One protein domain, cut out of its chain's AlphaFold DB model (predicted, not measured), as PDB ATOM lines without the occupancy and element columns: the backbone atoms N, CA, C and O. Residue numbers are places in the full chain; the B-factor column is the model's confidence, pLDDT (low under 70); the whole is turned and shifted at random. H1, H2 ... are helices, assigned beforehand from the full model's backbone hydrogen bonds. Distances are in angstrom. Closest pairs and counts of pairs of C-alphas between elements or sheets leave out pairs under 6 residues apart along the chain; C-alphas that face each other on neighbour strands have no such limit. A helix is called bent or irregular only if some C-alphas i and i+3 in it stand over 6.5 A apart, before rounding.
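This is residues 2 to 159 of the 161 residues of the protein "P. aerophilum family 79 protein" of Pyrobaculum aerophilum (strain ATCC 51768 / DSM 7523 / JCM 9630 / CIP 104966 / NBRC 100827 / IM2) (UniProt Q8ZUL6). The longest helix, H6, folds back against H5 as a slanting hairpin and packs on H1 and H2, while H2 is the middle of a five-helix bundle, H1, H2, H3, H4 and H6, set mostly side by side. H5 lies outside that bundle and packs on H6. The printed part has 158 residues with six named helices, H1 to H6, and no named strand; the class is all helix. It is compact, with a radius of gyration of the C-alphas of 16.3 A, yet elongated, spanning 60 by 38 by 26 A.

H6, residues 131 to 158, touches H5, residues 106 to 124, at Gly 142 and Ser 116, their closest C-alphas, 4.6 A apart; the two form a hairpin at a steep tilt of 43 degrees. Residues 131 to 139 of H6 touch residues 11 to 19 of H1, residues 2 to 20, with closest C-alphas Trp 132 and Ala 18, 4.6 A. The hub, H2, residues 28 to 46, touches H6 with residues 41 to 46, closest C-alphas Thr 45 and Leu 143, 5.5 A. H2 and H1 form a hairpin, closest C-alphas Gly 44 and Phe 7, 4.0 A. H2 and H3, residues 55 to 71, form another, closest C-alphas Gly 32 and Val 66, 4.2 A. H4, residues 76 to 99, touches H2 the same way at a shallow tilt of 7 degrees, closest C-alphas Val 89 and Tyr 39, 4.9 A. Every O i to N i+4 pair is within hydrogen-bond range in H1, H2, H3 and H5, against 13 of 20 in H4 and 22 of 24 in H6.

H6 is 41.1 A long, from C-alpha 131 at (209.376, 200.629, 206.971) to C-alpha 158 at (192.788, 183.698, 240.594). H4 is 35.2 A long, with a kink of 34 degrees near residue 93; it is only just irregular, with C-alphas 77 and 80 6.8 A apart. H1 begins at C-alpha 2, (216.672, 197.676, 232.849).

The C-alphas of Met 74 and Asn 159 are the two farthest apart, 59.7 A. The printed part has no cut, and no link is long. Residues 22 to 26 and 154 to 159 of the model have pLDDT under 70.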
ATOM      1  N   ILE A   2     215.721 197.822 233.956       83.31
ATOM      2  CA  ILE A   2     216.672 197.676 232.849       83.31
ATOM      3  C   ILE A   2     216.034 197.093 231.570       83.31
ATOM      4  O   ILE A   2     216.306 197.593 230.489       83.31
ATOM      5  N   SER A   3     215.128 196.113 231.668       80.25
ATOM      6  CA  SER A   3     214.420 195.541 230.505       80.25
ATOM      7  C   SER A   3     213.598 196.569 229.718       80.25
ATOM      8  O   SER A   3     213.637 196.586 228.491       80.25
ATOM      9  N   LYS A   4     212.915 197.481 230.420       89.44
ATOM     10  CA  LYS A   4     212.152 198.583 229.813       89.44
ATOM     11  C   LYS A   4     213.059 199.565 229.079       89.44
ATOM     12  O   LYS A   4     212.697 200.028 228.005       89.44
ATOM     13  N   LEU A   5     214.230 199.862 229.650       87.88
ATOM     14  CA  LEU A   5     215.236 200.703 229.001       87.88
ATOM     15  C   LEU A   5     215.774 200.036 227.739       87.88
ATOM     16  O   LEU A   5     215.813 200.689 226.708       87.88
ATOM     17  N   VAL A   6     216.105 198.741 227.802       87.19
ATOM     18  CA  VAL A   6     216.554 197.960 226.639       87.19
ATOM     19  C   VAL A   6     215.494 197.967 225.544       87.19
ATOM     20  O   VAL A   6     215.827 198.220 224.389       87.19
ATOM     21  N   PHE A   7     214.226 197.745 225.894       89.50
ATOM     22  CA  PHE A   7     213.125 197.855 224.941       89.50
ATOM     23  C   PHE A   7     213.073 199.254 224.321       89.50
ATOM     24  O   PHE A   7     213.157 199.377 223.105       89.50
ATOM     25  N   LEU A   8     212.987 200.303 225.144       89.56
ATOM     26  CA  LEU A   8     212.809 201.677 224.677       89.56
ATOM     27  C   LEU A   8     213.982 202.137 223.803       89.56
ATOM     28  O   LEU A   8     213.764 202.667 222.718       89.56
ATOM     29  N   SER A   9     215.221 201.913 224.248       88.56
ATOM     30  CA  SER A   9     216.419 202.323 223.516       88.56
ATOM     31  C   SER A   9     216.535 201.588 222.187       88.56
ATOM     32  O   SER A   9     216.819 202.211 221.169       88.56
ATOM     33  N   SER A  10     216.280 200.277 222.180       89.50
ATOM     34  CA  SER A  10     216.390 199.458 220.967       89.50
ATOM     35  C   SER A  10     215.258 199.756 219.991       89.50
ATOM     36  O   SER A  10     215.490 199.833 218.790       89.50
ATOM     37  N   PHE A  11     214.048 199.985 220.497       89.50
ATOM     38  CA  PHE A  11     212.893 200.360 219.689       89.50
ATOM     39  C   PHE A  11     213.061 201.744 219.056       89.50
ATOM     40  O   PHE A  11     212.839 201.895 217.859       89.50
ATOM     41  N   LEU A  12     213.524 202.741 219.817       90.06
ATOM     42  CA  LEU A  12     213.834 204.068 219.276       90.06
ATOM     43  C   LEU A  12     214.963 204.005 218.244       90.06
ATOM     44  O   LEU A  12     214.864 204.620 217.187       90.06
ATOM     45  N   PHE A  13     216.013 203.233 218.521       90.00
ATOM     46  CA  PHE A  13     217.105 203.025 217.578       90.00
ATOM     47  C   PHE A  13     216.619 202.390 216.267       90.00
ATOM     48  O   PHE A  13     216.949 202.882 215.188       90.00
ATOM     49  N   LEU A  14     215.780 201.351 216.350       89.81
ATOM     50  CA  LEU A  14     215.137 200.744 215.184       89.81
ATOM     51  C   LEU A  14     214.273 201.730 214.414       89.81
ATOM     52  O   LEU A  14     214.316 201.732 213.189       89.81
ATOM     53  N   LEU A  15     213.506 202.562 215.115       87.88
ATOM     54  CA  LEU A  15     212.643 203.552 214.491       87.88
ATOM     55  C   LEU A  15     213.456 204.568 213.683       87.88
ATOM     56  O   LEU A  15     213.125 204.852 212.534       87.88
ATOM     57  N   LEU A  16     214.547 205.071 214.265       87.50
ATOM     58  CA  LEU A  16     215.464 206.000 213.605       87.50
ATOM     59  C   LEU A  16     216.129 205.362 212.382       87.50
ATOM     60  O   LEU A  16     216.213 205.992 211.327       87.50
ATOM     61  N   LEU A  17     216.573 204.106 212.501       86.25
ATOM     62  CA  LEU A  17     217.124 203.365 211.368       86.25
ATOM     63  C   LEU A  17     216.080 203.148 210.274       86.25
ATOM     64  O   LEU A  17     216.361 203.428 209.115       86.25
ATOM     65  N   ALA A  18     214.880 202.695 210.628       84.88
ATOM     66  CA  ALA A  18     213.800 202.440 209.682       84.88
ATOM     67  C   ALA A  18     213.359 203.714 208.953       84.88
ATOM     68  O   ALA A  18     213.039 203.664 207.768       84.88
ATOM     69  N   TYR A  19     213.377 204.859 209.641       83.50
ATOM     70  CA  TYR A  19     213.110 206.159 209.031       83.50
ATOM     71  C   TYR A  19     214.203 206.540 208.025       83.50
ATOM     72  O   TYR A  19     213.899 206.946 206.908       83.50
ATOM     73  N   ARG A  20     215.478 206.352 208.389       82.06
ATOM     74  CA  ARG A  20     216.628 206.663 207.523       82.06
ATOM     75  C   ARG A  20     216.727 205.754 206.294       82.06
ATOM     76  O   ARG A  20     217.233 206.174 205.265       82.06
ATOM     77  N   VAL A  21     216.292 204.507 206.421       74.25
ATOM     78  CA  VAL A  21     216.390 203.454 205.396       74.25
ATOM     79  C   VAL A  21     215.135 203.415 204.505       74.25
ATOM     80  O   VAL A  21     214.963 202.489 203.720       74.25
ATOM     81  N   GLY A  22     214.263 204.429 204.598       60.69
ATOM     82  CA  GLY A  22     212.955 204.506 203.932       60.69
ATOM     83  C   GLY A  22     212.943 204.221 202.424       60.69
ATOM     84  O   GLY A  22     211.903 203.835 201.900       60.69
ATOM     85  N   ASP A  23     214.094 204.317 201.761       60.34
ATOM     86  CA  ASP A  23     214.294 204.057 200.331       60.34
ATOM     87  C   ASP A  23     214.390 202.551 199.987       60.34
ATOM     88  O   ASP A  23     214.492 202.175 198.821       60.34
ATOM     89  N   GLY A  24     214.390 201.666 200.993       59.84
ATOM     90  CA  GLY A  24     214.376 200.205 200.832       59.84
ATOM     91  C   GLY A  24     215.742 199.554 200.590       59.84
ATOM     92  O   GLY A  24     215.827 198.328 200.510       59.84
ATOM     93  N   VAL A  25     216.824 200.335 200.514       66.50
ATOM     94  CA  VAL A  25     218.183 199.815 200.296       66.50
ATOM     95  C   VAL A  25     218.911 199.649 201.628       66.50
ATOM     96  O   VAL A  25     219.296 200.618 202.283       66.50
ATOM     97  N   ILE A  26     219.139 198.395 202.019       69.56
ATOM     98  CA  ILE A  26     219.863 198.051 203.242       69.56
ATOM     99  C   ILE A  26     221.248 197.520 202.875       69.56
ATOM    100  O   ILE A  26     221.398 196.393 202.411       69.56
ATOM    101  N   TYR A  27     222.278 198.323 203.131       79.06
ATOM    102  CA  TYR A  27     223.665 197.866 203.044       79.06
ATOM    103  C   TYR A  27     223.990 196.855 204.154       79.06
ATOM    104  O   TYR A  27     223.385 196.941 205.226       79.06
ATOM    105  N   PRO A  28     224.970 195.947 203.967       82.12
ATOM    106  CA  PRO A  28     225.262 194.893 204.939       82.12
ATOM    107  C   PRO A  28     225.451 195.410 206.370       82.12
ATOM    108  O   PRO A  28     224.829 194.889 207.289       82.12
ATOM    109  N   LEU A  29     226.202 196.500 206.572       85.00
ATOM    110  CA  LEU A  29     226.410 197.066 207.911       85.00
ATOM    111  C   LEU A  29     225.091 197.545 208.532       85.00
ATOM    112  O   LEU A  29     224.796 197.260 209.692       85.00
ATOM    113  N   THR A  30     224.282 198.248 207.740       84.94
ATOM    114  CA  THR A  30     222.964 198.733 208.152       84.94
ATOM    115  C   THR A  30     222.028 197.571 208.478       84.94
ATOM    116  O   THR A  30     221.324 197.643 209.481       84.94
ATOM    117  N   ALA A  31     222.067 196.475 207.710       85.75
ATOM    118  CA  ALA A  31     221.321 195.251 208.011       85.75
ATOM    119  C   ALA A  31     221.748 194.668 209.360       85.75
ATOM    120  O   ALA A  31     220.891 194.324 210.165       85.75
ATOM    121  N   GLY A  32     223.053 194.621 209.640       88.19
ATOM    122  CA  GLY A  32     223.584 194.164 210.925       88.19
ATOM    123  C   GLY A  32     223.026 194.956 212.106       88.19
ATOM    124  O   GLY A  32     222.492 194.370 213.047       88.19
ATOM    125  N   PHE A  33     223.084 196.290 212.042       89.31
ATOM    126  CA  PHE A  33     222.499 197.154 213.074       89.31
ATOM    127  C   PHE A  33     220.982 196.993 213.187       89.31
ATOM    128  O   PHE A  33     220.448 196.984 214.297       89.31
ATOM    129  N   PHE A  34     220.294 196.832 212.059       89.38
ATOM    130  CA  PHE A  34     218.853 196.631 212.034       89.38
ATOM    131  C   PHE A  34     218.460 195.304 212.698       89.38
ATOM    132  O   PHE A  34     217.632 195.297 213.606       89.38
ATOM    133  N   LEU A  35     219.104 194.188 212.341       90.19
ATOM    134  CA  LEU A  35     218.862 192.881 212.963       90.19
ATOM    135  C   LEU A  35     219.216 192.877 214.455       90.19
ATOM    136  O   LEU A  35     218.464 192.327 215.259       90.19
ATOM    137  N   ALA A  36     220.326 193.508 214.842       92.75
ATOM    138  CA  ALA A  36     220.709 193.653 216.246       92.75
ATOM    139  C   ALA A  36     219.664 194.460 217.037       92.75
ATOM    140  O   ALA A  36     219.293 194.082 218.151       92.75
ATOM    141  N   GLY A  37     219.137 195.532 216.440       92.06
ATOM    142  CA  GLY A  37     218.026 196.299 216.991       92.06
ATOM    143  C   GLY A  37     216.770 195.445 217.163       92.06
ATOM    144  O   GLY A  37     216.188 195.450 218.246       92.06
ATOM    145  N   ILE A  38     216.381 194.669 216.139       90.94
ATOM    146  CA  ILE A  38     215.211 193.771 216.177       90.94
ATOM    147  C   ILE A  38     215.368 192.772 217.316       90.94
ATOM    148  O   ILE A  38     214.438 192.584 218.097       90.94
ATOM    149  N   TYR A  39     216.549 192.170 217.444       92.50
ATOM    150  CA  TYR A  39     216.838 191.210 218.499       92.50
ATOM    151  C   TYR A  39     216.613 191.800 219.891       92.50
ATOM    152  O   TYR A  39     215.862 191.238 220.690       92.50
ATOM    153  N   LEU A  40     217.222 192.953 220.176       93.44
ATOM    154  CA  LEU A  40     217.108 193.595 221.484       93.44
ATOM    155  C   LEU A  40     215.703 194.150 221.741       93.44
ATOM    156  O   LEU A  40     215.227 194.087 222.875       93.44
ATOM    157  N   ALA A  41     215.013 194.639 220.709       92.00
ATOM    158  CA  ALA A  41     213.629 195.078 220.816       92.00
ATOM    159  C   ALA A  41     212.694 193.903 221.125       92.00
ATOM    160  O   ALA A  41     211.925 193.997 222.074       92.00
ATOM    161  N   LEU A  42     212.806 192.771 220.420       90.75
ATOM    162  CA  LEU A  42     212.036 191.553 220.709       90.75
ATOM    163  C   LEU A  42     212.318 191.027 222.116       90.75
ATOM    164  O   LEU A  42     211.388 190.693 222.849       90.75
ATOM    165  N   LEU A  43     213.590 190.993 222.517       91.56
ATOM    166  CA  LEU A  43     213.991 190.620 223.870       91.56
ATOM    167  C   LEU A  43     213.348 191.553 224.905       91.56
ATOM    168  O   LEU A  43     212.795 191.091 225.899       91.56
ATOM    169  N   GLY A  44     213.371 192.859 224.636       89.94
ATOM    170  CA  GLY A  44     212.718 193.884 225.435       89.94
ATOM    171  C   GLY A  44     211.199 193.720 225.502       89.94
ATOM    172  O   GLY A  44     210.641 193.873 226.580       89.94
ATOM    173  N   THR A  45     210.537 193.358 224.400       90.12
ATOM    174  CA  THR A  45     209.086 193.120 224.338       90.12
ATOM    175  C   THR A  45     208.694 191.908 225.172       90.12
ATOM    176  O   THR A  45     207.795 191.991 226.006       90.12
ATOM    177  N   VAL A  46     209.393 190.785 224.983       90.44
ATOM    178  CA  VAL A  46     209.133 189.534 225.709       90.44
ATOM    179  C   VAL A  46     209.383 189.736 227.202       90.44
ATOM    180  O   VAL A  46     208.538 189.429 228.035       90.44
ATOM    181  N   PHE A  47     210.523 190.316 227.564       90.31
ATOM    182  CA  PHE A  47     210.899 190.525 228.959       90.31
ATOM    183  C   PHE A  47     210.455 191.885 229.500       90.31
ATOM    184  O   PHE A  47     210.959 192.310 230.532       90.31
ATOM    185  N   PHE A  48     209.501 192.583 228.882       89.25
ATOM    186  CA  PHE A  48     209.144 193.942 229.309       89.25
ATOM    187  C   PHE A  48     208.689 194.003 230.778       89.25
ATOM    188  O   PHE A  48     209.003 194.938 231.520       89.25
ATOM    189  N   PHE A  49     207.969 192.963 231.205       85.75
ATOM    190  CA  PHE A  49     207.466 192.794 232.571       85.75
ATOM    191  C   PHE A  49     208.360 191.913 233.454       85.75
ATOM    192  O   PHE A  49     208.019 191.666 234.607       85.75
ATOM    193  N   HIS A  50     209.488 191.440 232.928       86.00
ATOM    194  CA  HIS A  50     210.429 190.559 233.613       86.00
ATOM    195  C   HIS A  50     211.854 191.135 233.517       86.00
ATOM    196  O   HIS A  50     212.077 192.220 232.975       86.00
ATOM    197  N   GLU A  51     212.840 190.448 234.083       86.38
ATOM    198  CA  GLU A  51     214.245 190.809 233.897       86.38
ATOM    199  C   GLU A  51     214.851 190.027 232.739       86.38
ATOM    200  O   GLU A  51     214.573 188.842 232.558       86.38
ATOM    201  N   VAL A  52     215.685 190.698 231.942       86.19
ATOM    202  CA  VAL A  52     216.389 190.053 230.834       86.19
ATOM    203  C   VAL A  52     217.514 189.177 231.400       86.19
ATOM    204  O   VAL A  52     218.411 189.704 232.067       86.19
ATOM    205  N   PRO A  53     217.540 187.869 231.098       86.94
ATOM    206  CA  PRO A  53     218.574 186.979 231.602       86.94
ATOM    207  C   PRO A  53     219.924 187.275 230.939       86.94
ATOM    208  O   PRO A  53     220.050 187.259 229.710       86.94
ATOM    209  N   ASN A  54     220.954 187.480 231.768       88.75
ATOM    210  CA  ASN A  54     222.338 187.702 231.339       88.75
ATOM    211  C   ASN A  54     222.477 188.806 230.281       88.75
ATOM    212  O   ASN A  54     223.052 188.580 229.217       88.75
ATOM    213  N   LEU A  55     221.979 190.012 230.578       89.12
ATOM    214  CA  LEU A  55     221.957 191.142 229.641       89.12
ATOM    215  C   LEU A  55     223.298 191.396 228.935       89.12
ATOM    216  O   LEU A  55     223.309 191.648 227.736       89.12
ATOM    217  N   LYS A  56     224.424 191.285 229.654       90.44
ATOM    218  CA  LYS A  56     225.766 191.456 229.073       90.44
ATOM    219  C   LYS A  56     225.989 190.531 227.872       90.44
ATOM    220  O   LYS A  56     226.428 190.988 226.827       90.44
ATOM    221  N   MET A  57     225.616 189.258 228.000       90.56
ATOM    222  CA  MET A  57     225.723 188.288 226.911       90.56
ATOM    223  C   MET A  57     224.786 188.639 225.752       90.56
ATOM    224  O   MET A  57     225.169 188.522 224.597       90.56
ATOM    225  N   ARG A  58     223.579 189.133 226.046       92.75
ATOM    226  CA  ARG A  58     222.600 189.535 225.021       92.75
ATOM    227  C   ARG A  58     223.090 190.728 224.201       92.75
ATOM    228  O   ARG A  58     222.904 190.761 222.991       92.75
ATOM    229  N   LEU A  59     223.765 191.679 224.845       92.12
ATOM    230  CA  LEU A  59     224.418 192.792 224.156       92.12
ATOM    231  C   LEU A  59     225.610 192.321 223.312       92.12
ATOM    232  O   LEU A  59     225.788 192.810 222.201       92.12
ATOM    233  N   LEU A  60     226.389 191.347 223.797       94.69
ATOM    234  CA  LEU A  60     227.474 190.742 223.017       94.69
ATOM    235  C   LEU A  60     226.953 189.981 221.792       94.69
ATOM    236  O   LEU A  60     227.536 190.098 220.723       94.69
ATOM    237  N   GLU A  61     225.844 189.252 221.913       92.94
ATOM    238  CA  GLU A  61     225.182 188.594 220.778       92.94
ATOM    239  C   GLU A  61     224.696 189.618 219.744       92.94
ATOM    240  O   GLU A  61     224.924 189.442 218.549       92.94
ATOM    241  N   ALA A  62     224.092 190.723 220.193       93.44
ATOM    242  CA  ALA A  62     223.693 191.820 219.312       93.44
ATOM    243  C   ALA A  62     224.902 192.431 218.583       93.44
ATOM    244  O   ALA A  62     224.857 192.649 217.374       93.44
ATOM    245  N   LEU A  63     226.008 192.651 219.299       93.94
ATOM    246  CA  LEU A  63     227.256 193.132 218.713       93.94
ATOM    247  C   LEU A  63     227.837 192.129 217.704       93.94
ATOM    248  O   LEU A  63     228.286 192.531 216.634       93.94
ATOM    249  N   ALA A  64     227.789 190.832 218.010       93.00
ATOM    250  CA  ALA A  64     228.259 189.778 217.117       93.00
ATOM    251  C   ALA A  64     227.480 189.761 215.793       93.00
ATOM    252  O   ALA A  64     228.088 189.562 214.744       93.00
ATOM    253  N   ILE A  65     226.172 190.046 215.813       92.25
ATOM    254  CA  ILE A  65     225.366 190.211 214.592       92.25
ATOM    255  C   ILE A  65     225.894 191.380 213.750       92.25
ATOM    256  O   ILE A  65     226.082 191.227 212.544       92.25
ATOM    257  N   VAL A  66     226.181 192.530 214.365       92.62
ATOM    258  CA  VAL A  66     226.732 193.693 213.646       92.62
ATOM    259  C   VAL A  66     228.077 193.350 213.005       92.62
ATOM    260  O   VAL A  66     228.282 193.626 211.825       92.62
ATOM    261  N   VAL A  67     228.976 192.709 213.756       91.31
ATOM    262  CA  VAL A  67     230.304 192.304 213.264       91.31
ATOM    263  C   VAL A  67     230.195 191.280 212.132       91.31
ATOM    264  O   VAL A  67     230.882 191.416 211.119       91.31
ATOM    265  N   LEU A  68     229.303 190.294 212.259       90.69
ATOM    266  CA  LEU A  68     229.048 189.298 211.218       90.69
ATOM    267  C   LEU A  68     228.638 189.972 209.906       90.69
ATOM    268  O   LEU A  68     229.232 189.712 208.865       90.69
ATOM    269  N   PHE A  69     227.675 190.883 209.955       88.94
ATOM    270  CA  PHE A  69     227.199 191.578 208.762       88.94
ATOM    271  C   PHE A  69     228.218 192.586 208.209       88.94
ATOM    272  O   PHE A  69     228.303 192.771 206.996       88.94
ATOM    273  N   ALA A  70     229.043 193.190 209.066       87.88
ATOM    274  CA  ALA A  70     230.185 193.987 208.627       87.88
ATOM    275  C   ALA A  70     231.217 193.136 207.861       87.88
ATOM    276  O   ALA A  70     231.814 193.607 206.895       87.88
ATOM    277  N   SER A  71     231.396 191.862 208.223       86.69
ATOM    278  CA  SER A  71     232.327 190.969 207.521       86.69
ATOM    279  C   SER A  71     231.907 190.652 206.079       86.69
ATOM    280  O   SER A  71     232.767 190.345 205.254       86.69
ATOM    281  N   PHE A  72     230.622 190.803 205.733       86.94
ATOM    282  CA  PHE A  72     230.128 190.533 204.376       86.94
ATOM    283  C   PHE A  72     230.717 191.485 203.328       86.94
ATOM    284  O   PHE A  72     230.776 191.122 202.157       86.94
ATOM    285  N   TYR A  73     231.201 192.667 203.734       81.19
ATOM    286  CA  TYR A  73     231.948 193.554 202.834       81.19
ATOM    287  C   TYR A  73     233.266 192.941 202.362       81.19
ATOM    288  O   TYR A  73     233.698 193.209 201.247       81.19
ATOM    289  N   MET A  74     233.907 192.142 203.214       81.69
ATOM    290  CA  MET A  74     235.216 191.552 202.940       81.69
ATOM    291  C   MET A  74     235.096 190.125 202.406       81.69
ATOM    292  O   MET A  74     235.942 189.680 201.637       81.69
ATOM    293  N   ILE A  75     234.055 189.394 202.818       81.75
ATOM    294  CA  ILE A  75     233.890 187.973 202.514       81.75
ATOM    295  C   ILE A  75     232.437 187.706 202.072       81.75
ATOM    296  O   ILE A  75     231.607 187.260 202.872       81.75
ATOM    297  N   PRO A  76     232.106 187.941 200.788       70.88
ATOM    298  CA  PRO A  76     230.752 187.765 200.250       70.88
ATOM    299  C   PRO A  76     230.123 186.370 200.462       70.88
ATOM    300  O   PRO A  76     228.914 186.301 200.683       70.88
ATOM    301  N   PRO A  77     230.879 185.249 200.469       73.81
ATOM    302  CA  PRO A  77     230.314 183.927 200.755       73.81
ATOM    303  C   PRO A  77     229.625 183.797 202.122       73.81
ATOM    304  O   PRO A  77     228.780 182.918 202.295       73.81
ATOM    305  N   LEU A  78     229.931 184.671 203.094       73.50
ATOM    306  CA  LEU A  78     229.275 184.638 204.402       73.50
ATOM    307  C   LEU A  78     227.798 185.060 204.360       73.50
ATOM    308  O   LEU A  78     227.104 184.851 205.350       73.50
ATOM    309  N   VAL A  79     227.264 185.562 203.245       74.25
ATOM    310  CA  VAL A  79     225.844 185.952 203.144       74.25
ATOM    311  C   VAL A  79     224.885 184.796 203.478       74.25
ATOM    312  O   VAL A  79     223.831 185.045 204.058       74.25
ATOM    313  N   LEU A  80     225.252 183.525 203.247       78.69
ATOM    314  CA  LEU A  80     224.430 182.381 203.691       78.69
ATOM    315  C   LEU A  80     224.214 182.355 205.217       78.69
ATOM    316  O   LEU A  80     223.170 181.908 205.694       78.69
ATOM    317  N   THR A  81     225.169 182.872 205.993       83.44
ATOM    318  CA  THR A  81     225.056 182.978 207.456       83.44
ATOM    319  C   THR A  81     224.006 183.999 207.899       83.44
ATOM    320  O   THR A  81     223.511 183.909 209.023       83.44
ATOM    321  N   ALA A  82     223.579 184.907 207.013       83.19
ATOM    322  CA  ALA A  82     222.507 185.865 207.280       83.19
ATOM    323  C   ALA A  82     221.169 185.169 207.573       83.19
ATOM    324  O   ALA A  82     220.412 185.634 208.423       83.19
ATOM    325  N   ILE A  83     220.901 184.030 206.919       84.62
ATOM    326  CA  ILE A  83     219.685 183.232 207.142       84.62
ATOM    327  C   ILE A  83     219.677 182.700 208.577       84.62
ATOM    328  O   ILE A  83     218.689 182.843 209.299       84.62
ATOM    329  N   PHE A  84     220.806 182.141 209.020       86.50
ATOM    330  CA  PHE A  84     220.962 181.651 210.386       86.50
ATOM    331  C   PHE A  84     220.885 182.786 211.412       86.50
ATOM    332  O   PHE A  84     220.248 182.622 212.452       86.50
ATOM    333  N   ALA A  85     221.464 183.950 211.109       89.19
ATOM    334  CA  ALA A  85     221.370 185.125 211.966       89.19
ATOM    335  C   ALA A  85     219.920 185.615 212.104       89.19
ATOM    336  O   ALA A  85     219.462 185.856 213.216       89.19
ATOM    337  N   ALA A  86     219.163 185.695 211.008       88.12
ATOM    338  CA  ALA A  86     217.753 186.073 211.046       88.12
ATOM    339  C   ALA A  86     216.914 185.074 211.860       88.12
ATOM    340  O   ALA A  86     216.126 185.478 212.716       88.12
ATOM    341  N   ALA A  87     217.128 183.769 211.657       89.00
ATOM    342  CA  ALA A  87     216.468 182.733 212.449       89.00
ATOM    343  C   ALA A  87     216.805 182.864 213.943       89.00
ATOM    344  O   ALA A  87     215.910 182.796 214.785       89.00
ATOM    345  N   PHE A  88     218.071 183.119 214.280       92.12
ATOM    346  CA  PHE A  88     218.507 183.359 215.653       92.12
ATOM    347  C   PHE A  88     217.803 184.573 216.276       92.12
ATOM    348  O   PHE A  88     217.248 184.459 217.368       92.12
ATOM    349  N   VAL A  89     217.762 185.708 215.571       92.94
ATOM    350  CA  VAL A  89     217.118 186.952 216.030       92.94
ATOM    351  C   VAL A  89     215.645 186.735 216.385       92.94
ATOM    352  O   VAL A  89     215.172 187.280 217.382       92.94
ATOM    353  N   LEU A  90     214.931 185.921 215.605       89.06
ATOM    354  CA  LEU A  90     213.510 185.640 215.818       89.06
ATOM    355  C   LEU A  90     213.268 184.578 216.902       89.06
ATOM    356  O   LEU A  90     212.390 184.738 217.751       89.06
ATOM    357  N   LEU A  91     214.034 183.486 216.885       92.44
ATOM    358  CA  LEU A  91     213.784 182.321 217.736       92.44
ATOM    359  C   LEU A  91     214.387 182.461 219.134       92.44
ATOM    360  O   LEU A  91     213.814 181.952 220.098       92.44
ATOM    361  N   MET A  92     215.518 183.153 219.280       92.94
ATOM    362  CA  MET A  92     216.220 183.238 220.560       92.94
ATOM    363  C   MET A  92     215.405 183.964 221.645       92.94
ATOM    364  O   MET A  92     215.290 183.422 222.749       92.94
ATOM    365  N   PRO A  93     214.763 185.122 221.383       91.31
ATOM    366  CA  PRO A  93     213.903 185.771 222.375       91.31
ATOM    367  C   PRO A  93     212.718 184.893 222.798       91.31
ATOM    368  O   PRO A  93     212.384 184.841 223.983       91.31
ATOM    369  N   LEU A  94     212.122 184.158 221.851       91.81
ATOM    370  CA  LEU A  94     211.034 183.212 222.115       91.81
ATOM    371  C   LEU A  94     211.496 182.057 223.005       91.81
ATOM    372  O   LEU A  94     210.862 181.767 224.023       91.81
ATOM    373  N   TYR A  95     212.625 181.436 222.659       91.31
ATOM    374  CA  TYR A  95     213.240 180.371 223.446       91.31
ATOM    375  C   TYR A  95     213.574 180.840 224.865       91.31
ATOM    376  O   TYR A  95     213.271 180.148 225.837       91.31
ATOM    377  N   LEU A  96     214.156 182.033 225.012       91.62
ATOM    378  CA  LEU A  96     214.471 182.592 226.323       91.62
ATOM    379  C   LEU A  96     213.207 182.872 227.132       91.62
ATOM    380  O   LEU A  96     213.164 182.503 228.307       91.62
ATOM    381  N   GLY A  97     212.188 183.484 226.525       90.06
ATOM    382  CA  GLY A  97     210.904 183.747 227.175       90.06
ATOM    383  C   GLY A  97     210.208 182.464 227.626       90.06
ATOM    384  O   GLY A  97     209.627 182.420 228.710       90.06
ATOM    385  N   TRP A  98     210.317 181.394 226.835       90.25
ATOM    386  CA  TRP A  98     209.845 180.065 227.211       90.25
ATOM    387  C   TRP A  98     210.616 179.507 228.404       90.25
ATOM    388  O   TRP A  98     210.035 179.190 229.440       90.25
ATOM    389  N   ARG A  99     211.945 179.432 228.272       91.69
ATOM    390  CA  ARG A  99     212.849 178.844 229.265       91.69
ATOM    391  C   ARG A  99     212.749 179.526 230.628       91.69
ATOM    392  O   ARG A  99     212.880 178.854 231.643       91.69
ATOM    393  N   HIS A 100     212.514 180.837 230.652       89.31
ATOM    394  CA  HIS A 100     212.403 181.625 231.884       89.31
ATOM    395  C   HIS A 100     210.950 181.812 232.359       89.31
ATOM    396  O   HIS A 100     210.700 182.608 233.261       89.31
ATOM    397  N   GLY A 101     209.978 181.099 231.776       86.25
ATOM    398  CA  GLY A 101     208.587 181.087 232.253       86.25
ATOM    399  C   GLY A 101     207.811 182.396 232.050       86.25
ATOM    400  O   GLY A 101     206.759 182.598 232.678       86.25
ATOM    401  N   VAL A 102     208.312 183.273 231.173       88.12
ATOM    402  CA  VAL A 102     207.610 184.484 230.724       88.12
ATOM    403  C   VAL A 102     206.345 184.064 229.979       88.12
ATOM    404  O   VAL A 102     205.234 184.458 230.343       88.12
ATOM    405  N   PHE A 103     206.500 183.172 228.999       88.69
ATOM    406  CA  PHE A 103     205.372 182.513 228.353       88.69
ATOM    407  C   PHE A 103     204.831 181.392 229.247       88.69
ATOM    408  O   PHE A 103     205.579 180.645 229.871       88.69
ATOM    409  N   LYS A 104     203.500 181.263 229.306       84.75
ATOM    410  CA  LYS A 104     202.811 180.283 230.174       84.75
ATOM    411  C   LYS A 104     202.592 178.911 229.525       84.75
ATOM    412  O   LYS A 104     201.980 178.048 230.141       84.75
ATOM    413  N   GLY A 105     203.044 178.722 228.290       86.31
ATOM    414  CA  GLY A 105     202.779 177.525 227.494       86.31
ATOM    415  C   GLY A 105     202.720 177.848 226.003       86.31
ATOM    416  O   GLY A 105     202.732 179.023 225.630       86.31
ATOM    417  N   VAL A 106     202.718 176.818 225.139       87.44
ATOM    418  CA  VAL A 106     202.851 177.000 223.673       87.44
ATOM    419  C   VAL A 106     201.678 177.820 223.156       87.44
ATOM    420  O   VAL A 106     201.853 178.726 222.350       87.44
ATOM    421  N   LEU A 107     200.501 177.584 223.738       88.75
ATOM    422  CA  LEU A 107     199.301 178.365 223.489       88.75
ATOM    423  C   LEU A 107     199.511 179.868 223.732       88.75
ATOM    424  O   LEU A 107     199.015 180.671 222.956       88.75
ATOM    425  N   HIS A 108     200.267 180.266 224.762       88.19
ATOM    426  CA  HIS A 108     200.557 181.680 225.011       88.19
ATOM    427  C   HIS A 108     201.420 182.255 223.880       88.19
ATOM    428  O   HIS A 108     201.101 183.325 223.379       88.19
ATOM    429  N   ILE A 109     202.454 181.543 223.421       89.00
ATOM    430  CA  ILE A 109     203.275 182.000 222.285       89.00
ATOM    431  C   ILE A 109     202.413 182.155 221.030       89.00
ATOM    432  O   ILE A 109     202.462 183.198 220.387       89.00
ATOM    433  N   VAL A 110     201.603 181.144 220.703       91.31
ATOM    434  CA  VAL A 110     200.732 181.173 219.518       91.31
ATOM    435  C   VAL A 110     199.756 182.343 219.596       91.31
ATOM    436  O   VAL A 110     199.682 183.127 218.657       91.31
ATOM    437  N   LEU A 111     199.065 182.509 220.729       91.19
ATOM    438  CA  LEU A 111     198.152 183.631 220.946       91.19
ATOM    439  C   LEU A 111     198.871 184.978 220.894       91.19
ATOM    440  O   LEU A 111     198.310 185.952 220.405       91.19
ATOM    441  N   TRP A 112     200.103 185.051 221.394       93.25
ATOM    442  CA  TRP A 112     200.895 186.271 221.344       93.25
ATOM    443  C   TRP A 112     201.220 186.645 219.904       93.25
ATOM    444  O   TRP A 112     200.975 187.783 219.518       93.25
ATOM    445  N   LEU A 113     201.681 185.695 219.092       89.94
ATOM    446  CA  LEU A 113     201.982 185.929 217.681       89.94
ATOM    447  C   LEU A 113     200.731 186.320 216.885       89.94
ATOM    448  O   LEU A 113     200.759 187.318 216.165       89.94
ATOM    449  N   THR A 114     199.622 185.592 217.043       91.44
ATOM    450  CA  THR A 114     198.381 185.879 216.305       91.44
ATOM    451  C   THR A 114     197.767 187.215 216.710       91.44
ATOM    452  O   THR A 114     197.360 187.987 215.843       91.44
ATOM    453  N   LEU A 115     197.750 187.533 218.007       90.62
ATOM    454  CA  LEU A 115     197.222 188.802 218.504       90.62
ATOM    455  C   LEU A 115     198.111 189.982 218.097       90.62
ATOM    456  O   LEU A 115     197.586 191.022 217.712       90.62
ATOM    457  N   SER A 116     199.437 189.815 218.134       89.12
ATOM    458  CA  SER A 116     200.383 190.836 217.660       89.12
ATOM    459  C   SER A 116     200.173 191.126 216.178       89.12
ATOM    460  O   SER A 116     200.116 192.287 215.783       89.12
ATOM    461  N   TRP A 117     199.991 190.089 215.358       88.94
ATOM    462  CA  TRP A 117     199.722 190.240 213.931       88.94
ATOM    463  C   TRP A 117     198.387 190.951 213.663       88.94
ATOM    464  O   TRP A 117     198.354 191.930 212.919       88.94
ATOM    465  N   ALA A 118     197.308 190.532 214.333       88.44
ATOM    466  CA  ALA A 118     195.993 191.157 214.194       88.44
ATOM    467  C   ALA A 118     196.004 192.638 214.614       88.44
ATOM    468  O   ALA A 118     195.514 193.498 213.885       88.44
ATOM    469  N   LEU A 119     196.613 192.953 215.762       89.06
ATOM    470  CA  LEU A 119     196.779 194.332 216.226       89.06
ATOM    471  C   LEU A 119     197.667 195.142 215.278       89.06
ATOM    472  O   LEU A 119     197.365 196.301 215.014       89.06
ATOM    473  N   SER A 120     198.727 194.540 214.732       87.44
ATOM    474  CA  SER A 120     199.609 195.201 213.766       87.44
ATOM    475  C   SER A 120     198.850 195.604 212.504       87.44
ATOM    476  O   SER A 120     199.061 196.696 211.991       87.44
ATOM    477  N   TYR A 121     197.943 194.762 212.007       85.38
ATOM    478  CA  TYR A 121     197.113 195.102 210.851       85.38
ATOM    479  C   TYR A 121     196.229 196.329 211.130       85.38
ATOM    480  O   TYR A 121     196.162 197.249 210.318       85.38
ATOM    481  N   VAL A 122     195.621 196.388 212.320       84.62
ATOM    482  CA  VAL A 122     194.784 197.520 212.749       84.62
ATOM    483  C   VAL A 122     195.607 198.798 212.935       84.62
ATOM    484  O   VAL A 122     195.206 199.855 212.455       84.62
ATOM    485  N   PHE A 123     196.763 198.715 213.598       80.56
ATOM    486  CA  PHE A 123     197.641 199.869 213.828       80.56
ATOM    487  C   PHE A 123     198.346 200.352 212.561       80.56
ATOM    488  O   PHE A 123     198.670 201.533 212.471       80.56
ATOM    489  N   HIS A 124     198.577 199.467 211.590       83.38
ATOM    490  CA  HIS A 124     199.204 199.822 210.321       83.38
ATOM    491  C   HIS A 124     198.216 200.435 209.323       83.38
ATOM    492  O   HIS A 124     198.618 201.264 208.517       83.38
ATOM    493  N   ALA A 125     196.923 200.096 209.395       78.75
ATOM    494  CA  ALA A 125     195.898 200.626 208.493       78.75
ATOM    495  C   ALA A 125     195.885 202.168 208.337       78.75
ATOM    496  O   ALA A 125     195.731 202.626 207.204       78.75
ATOM    497  N   PRO A 126     196.054 202.989 209.398       79.12
ATOM    498  CA  PRO A 126     196.117 204.447 209.262       79.12
ATOM    499  C   PRO A 126     197.512 204.998 208.915       79.12
ATOM    500  O   PRO A 126     197.654 206.209 208.752       79.12
ATOM    501  N   LEU A 127     198.553 204.163 208.856       79.88
ATOM    502  CA  LEU A 127     199.933 204.603 208.659       79.88
ATOM    503  C   LEU A 127     200.345 204.537 207.176       79.88
ATOM    504  O   LEU A 127     199.823 203.723 206.412       79.88
ATOM    505  N   PRO A 128     201.306 205.373 206.739       79.38
ATOM    506  CA  PRO A 128     201.878 205.242 205.405       79.38
ATOM    507  C   PRO A 128     202.619 203.905 205.270       79.38
ATOM    508  O   PRO A 128     203.212 203.418 206.232       79.38
ATOM    509  N   ARG A 129     202.638 203.339 204.056       79.56
ATOM    510  CA  ARG A 129     203.380 202.106 203.728       79.56
ATOM    511  C   ARG A 129     204.889 202.368 203.688       79.56
ATOM    512  O   ARG A 129     205.490 202.433 202.621       79.56
ATOM    513  N   ALA A 130     205.474 202.578 204.857       81.62
ATOM    514  CA  ALA A 130     206.888 202.842 205.056       81.62
ATOM    515  C   ALA A 130     207.446 201.933 206.155       81.62
ATOM    516  O   ALA A 130     206.764 201.638 207.135       81.62
ATOM    517  N   LEU A 131     208.722 201.558 206.039       81.94
ATOM    518  CA  LEU A 131     209.376 200.629 206.971       81.94
ATOM    519  C   LEU A 131     209.310 201.090 208.437       81.94
ATOM    520  O   LEU A 131     209.159 200.275 209.343       81.94
ATOM    521  N   TRP A 132     209.394 202.398 208.695       82.12
ATOM    522  CA  TRP A 132     209.273 202.931 210.056       82.12
ATOM    523  C   TRP A 132     207.869 202.730 210.638       82.12
ATOM    524  O   TRP A 132     207.738 202.461 211.832       82.12
ATOM    525  N   ALA A 133     206.828 202.808 209.806       83.88
ATOM    526  CA  ALA A 133     205.454 202.559 210.218       83.88
ATOM    527  C   ALA A 133     205.217 201.075 210.520       83.88
ATOM    528  O   ALA A 133     204.509 200.756 211.477       83.88
ATOM    529  N   ASP A 134     205.843 200.171 209.763       85.81
ATOM    530  CA  ASP A 134     205.831 198.733 210.056       85.81
ATOM    531  C   ASP A 134     206.479 198.438 211.409       85.81
ATOM    532  O   ASP A 134     205.883 197.772 212.256       85.81
ATOM    533  N   VAL A 135     207.670 198.992 211.654       85.62
ATOM    534  CA  VAL A 135     208.388 198.827 212.926       85.62
ATOM    535  C   VAL A 135     207.566 199.358 214.099       85.62
ATOM    536  O   VAL A 135     207.454 198.671 215.118       85.62
ATOM    537  N   LEU A 136     206.956 200.544 213.963       87.69
ATOM    538  CA  LEU A 136     206.064 201.089 214.991       87.69
ATOM    539  C   LEU A 136     204.899 200.154 215.272       87.69
ATOM    540  O   LEU A 136     204.652 199.811 216.428       87.69
ATOM    541  N   SER A 137     204.194 199.755 214.217       87.56
ATOM    542  CA  SER A 137     202.991 198.943 214.328       87.56
ATOM    543  C   SER A 137     203.289 197.607 215.002       87.56
ATOM    544  O   SER A 137     202.650 197.271 215.998       87.56
ATOM    545  N   VAL A 138     204.326 196.899 214.542       88.25
ATOM    546  CA  VAL A 138     204.730 195.587 215.070       88.25
ATOM    547  C   VAL A 138     205.237 195.681 216.509       88.25
ATOM    548  O   VAL A 138     204.915 194.829 217.340       88.25
ATOM    549  N   GLY A 139     206.032 196.701 216.840       86.31
ATOM    550  CA  GLY A 139     206.549 196.855 218.200       86.31
ATOM    551  C   GLY A 139     205.446 197.164 219.212       86.31
ATOM    552  O   GLY A 139     205.385 196.541 220.275       86.31
ATOM    553  N   LEU A 140     204.540 198.086 218.870       88.19
ATOM    554  CA  LEU A 140     203.413 198.454 219.727       88.19
ATOM    555  C   LEU A 140     202.398 197.316 219.849       88.19
ATOM    556  O   LEU A 140     201.959 197.008 220.959       88.19
ATOM    557  N   SER A 141     202.056 196.659 218.738       90.50
ATOM    558  CA  SER A 141     201.135 195.524 218.729       90.50
ATOM    559  C   SER A 141     201.682 194.343 219.527       90.50
ATOM    560  O   SER A 141     200.950 193.760 220.328       90.50
ATOM    561  N   GLY A 142     202.977 194.046 219.385       88.56
ATOM    562  CA  GLY A 142     203.674 193.000 220.120       88.56
ATOM    563  C   GLY A 142     203.623 193.215 221.625       88.56
ATOM    564  O   GLY A 142     203.285 192.299 222.383       88.56
ATOM    565  N   LEU A 143     203.908 194.440 222.069       90.12
ATOM    566  CA  LEU A 143     203.868 194.794 223.485       90.12
ATOM    567  C   LEU A 143     202.435 194.786 224.037       90.12
ATOM    568  O   LEU A 143     202.190 194.237 225.116       90.12
ATOM    569  N   ALA A 144     201.478 195.344 223.289       89.88
ATOM    570  CA  ALA A 144     200.067 195.367 223.664       89.88
ATOM    571  C   ALA A 144     199.491 193.948 223.781       89.88
ATOM    572  O   ALA A 144     198.856 193.623 224.786       89.88
ATOM    573  N   ALA A 145     199.770 193.079 222.807       90.44
ATOM    574  CA  ALA A 145     199.377 191.676 222.836       90.44
ATOM    575  C   ALA A 145     199.950 190.963 224.063       90.44
ATOM    576  O   ALA A 145     199.232 190.245 224.763       90.44
ATOM    577  N   HIS A 146     201.232 191.193 224.359       89.31
ATOM    578  CA  HIS A 146     201.893 190.578 225.505       89.31
ATOM    579  C   HIS A 146     201.249 191.007 226.830       89.31
ATOM    580  O   HIS A 146     200.929 190.171 227.675       89.31
ATOM    581  N   TYR A 147     200.987 192.305 226.988       89.50
ATOM    582  CA  TYR A 147     200.294 192.849 228.155       89.50
ATOM    583  C   TYR A 147     198.883 192.264 228.323       89.50
ATOM    584  O   TYR A 147     198.520 191.822 229.418       89.50
ATOM    585  N   LEU A 148     198.091 192.218 227.245       89.31
ATOM    586  CA  LEU A 148     196.731 191.676 227.268       89.31
ATOM    587  C   LEU A 148     196.717 190.200 227.669       89.31
ATOM    588  O   LEU A 148     195.940 189.808 228.542       89.31
ATOM    589  N   LEU A 149     197.602 189.388 227.089       88.62
ATOM    590  CA  LEU A 149     197.673 187.961 227.395       88.62
ATOM    591  C   LEU A 149     198.148 187.703 228.819       88.62
ATOM    592  O   LEU A 149     197.536 186.895 229.516       88.62
ATOM    593  N   LEU A 150     199.158 188.426 229.308       86.25
ATOM    594  CA  LEU A 150     199.572 188.314 230.708       86.25
ATOM    595  C   LEU A 150     198.418 188.638 231.662       86.25
ATOM    596  O   LEU A 150     198.195 187.903 232.625       86.25
ATOM    597  N   ARG A 151     197.626 189.674 231.367       85.75
ATOM    598  CA  ARG A 151     196.449 190.036 232.166       85.75
ATOM    599  C   ARG A 151     195.364 188.954 232.131       85.75
ATOM    600  O   ARG A 151     194.805 188.624 233.178       85.75
ATOM    601  N   LEU A 152     195.077 188.389 230.959       84.56
ATOM    602  CA  LEU A 152     194.078 187.330 230.776       84.56
ATOM    603  C   LEU A 152     194.488 186.028 231.479       84.56
ATOM    604  O   LEU A 152     193.718 185.478 232.268       84.56
ATOM    605  N   PHE A 153     195.725 185.573 231.269       79.69
ATOM    606  CA  PHE A 153     196.254 184.361 231.900       79.69
ATOM    607  C   PHE A 153     196.443 184.522 233.417       79.69
ATOM    608  O   PHE A 153     196.265 183.554 234.157       79.69
ATOM    609  N   SER A 154     196.750 185.728 233.907       69.75
ATOM    610  CA  SER A 154     196.802 186.005 235.348       69.75
ATOM    611  C   SER A 154     195.416 185.952 235.998       69.75
ATOM    612  O   SER A 154     195.290 185.445 237.111       69.75
ATOM    613  N   ARG A 155     194.363 186.423 235.313       60.44
ATOM    614  CA  ARG A 155     192.973 186.346 235.804       60.44
ATOM    615  C   ARG A 155     192.463 184.910 235.911       60.44
ATOM    616  O   ARG A 155     191.791 184.582 236.883       60.44
ATOM    617  N   GLY A 156     192.833 184.035 234.975       54.78
ATOM    618  CA  GLY A 156     192.422 182.626 234.990       54.78
ATOM    619  C   GLY A 156     192.964 181.810 236.174       54.78
ATOM    620  O   GLY A 156     192.383 180.788 236.529       54.78
ATOM    621  N   ARG A 157     194.050 182.262 236.817       49.62
ATOM    622  CA  ARG A 157     194.660 181.578 237.971       49.62
ATOM    623  C   ARG A 157     194.080 182.012 239.322       49.62
ATOM    624  O   ARG A 157     194.216 181.272 240.287       49.62
ATOM    625  N   GLY A 158     193.433 183.178 239.382       48.66
ATOM    626  CA  GLY A 158     192.788 183.698 240.594       48.66
ATOM    627  C   GLY A 158     191.407 183.103 240.882       48.66
ATOM    628  O   GLY A 158     190.945 183.196 242.005       48.66
ATOM    629  N   ASN A 159     190.773 182.461 239.893       42.41
ATOM    630  CA  ASN A 159     189.417 181.903 240.011       42.41
ATOM    631  C   ASN A 159     189.396 180.367 240.185       42.41
ATOM    632  O   ASN A 159     188.395 179.718 239.899       42.41
TER     633      ASN A 159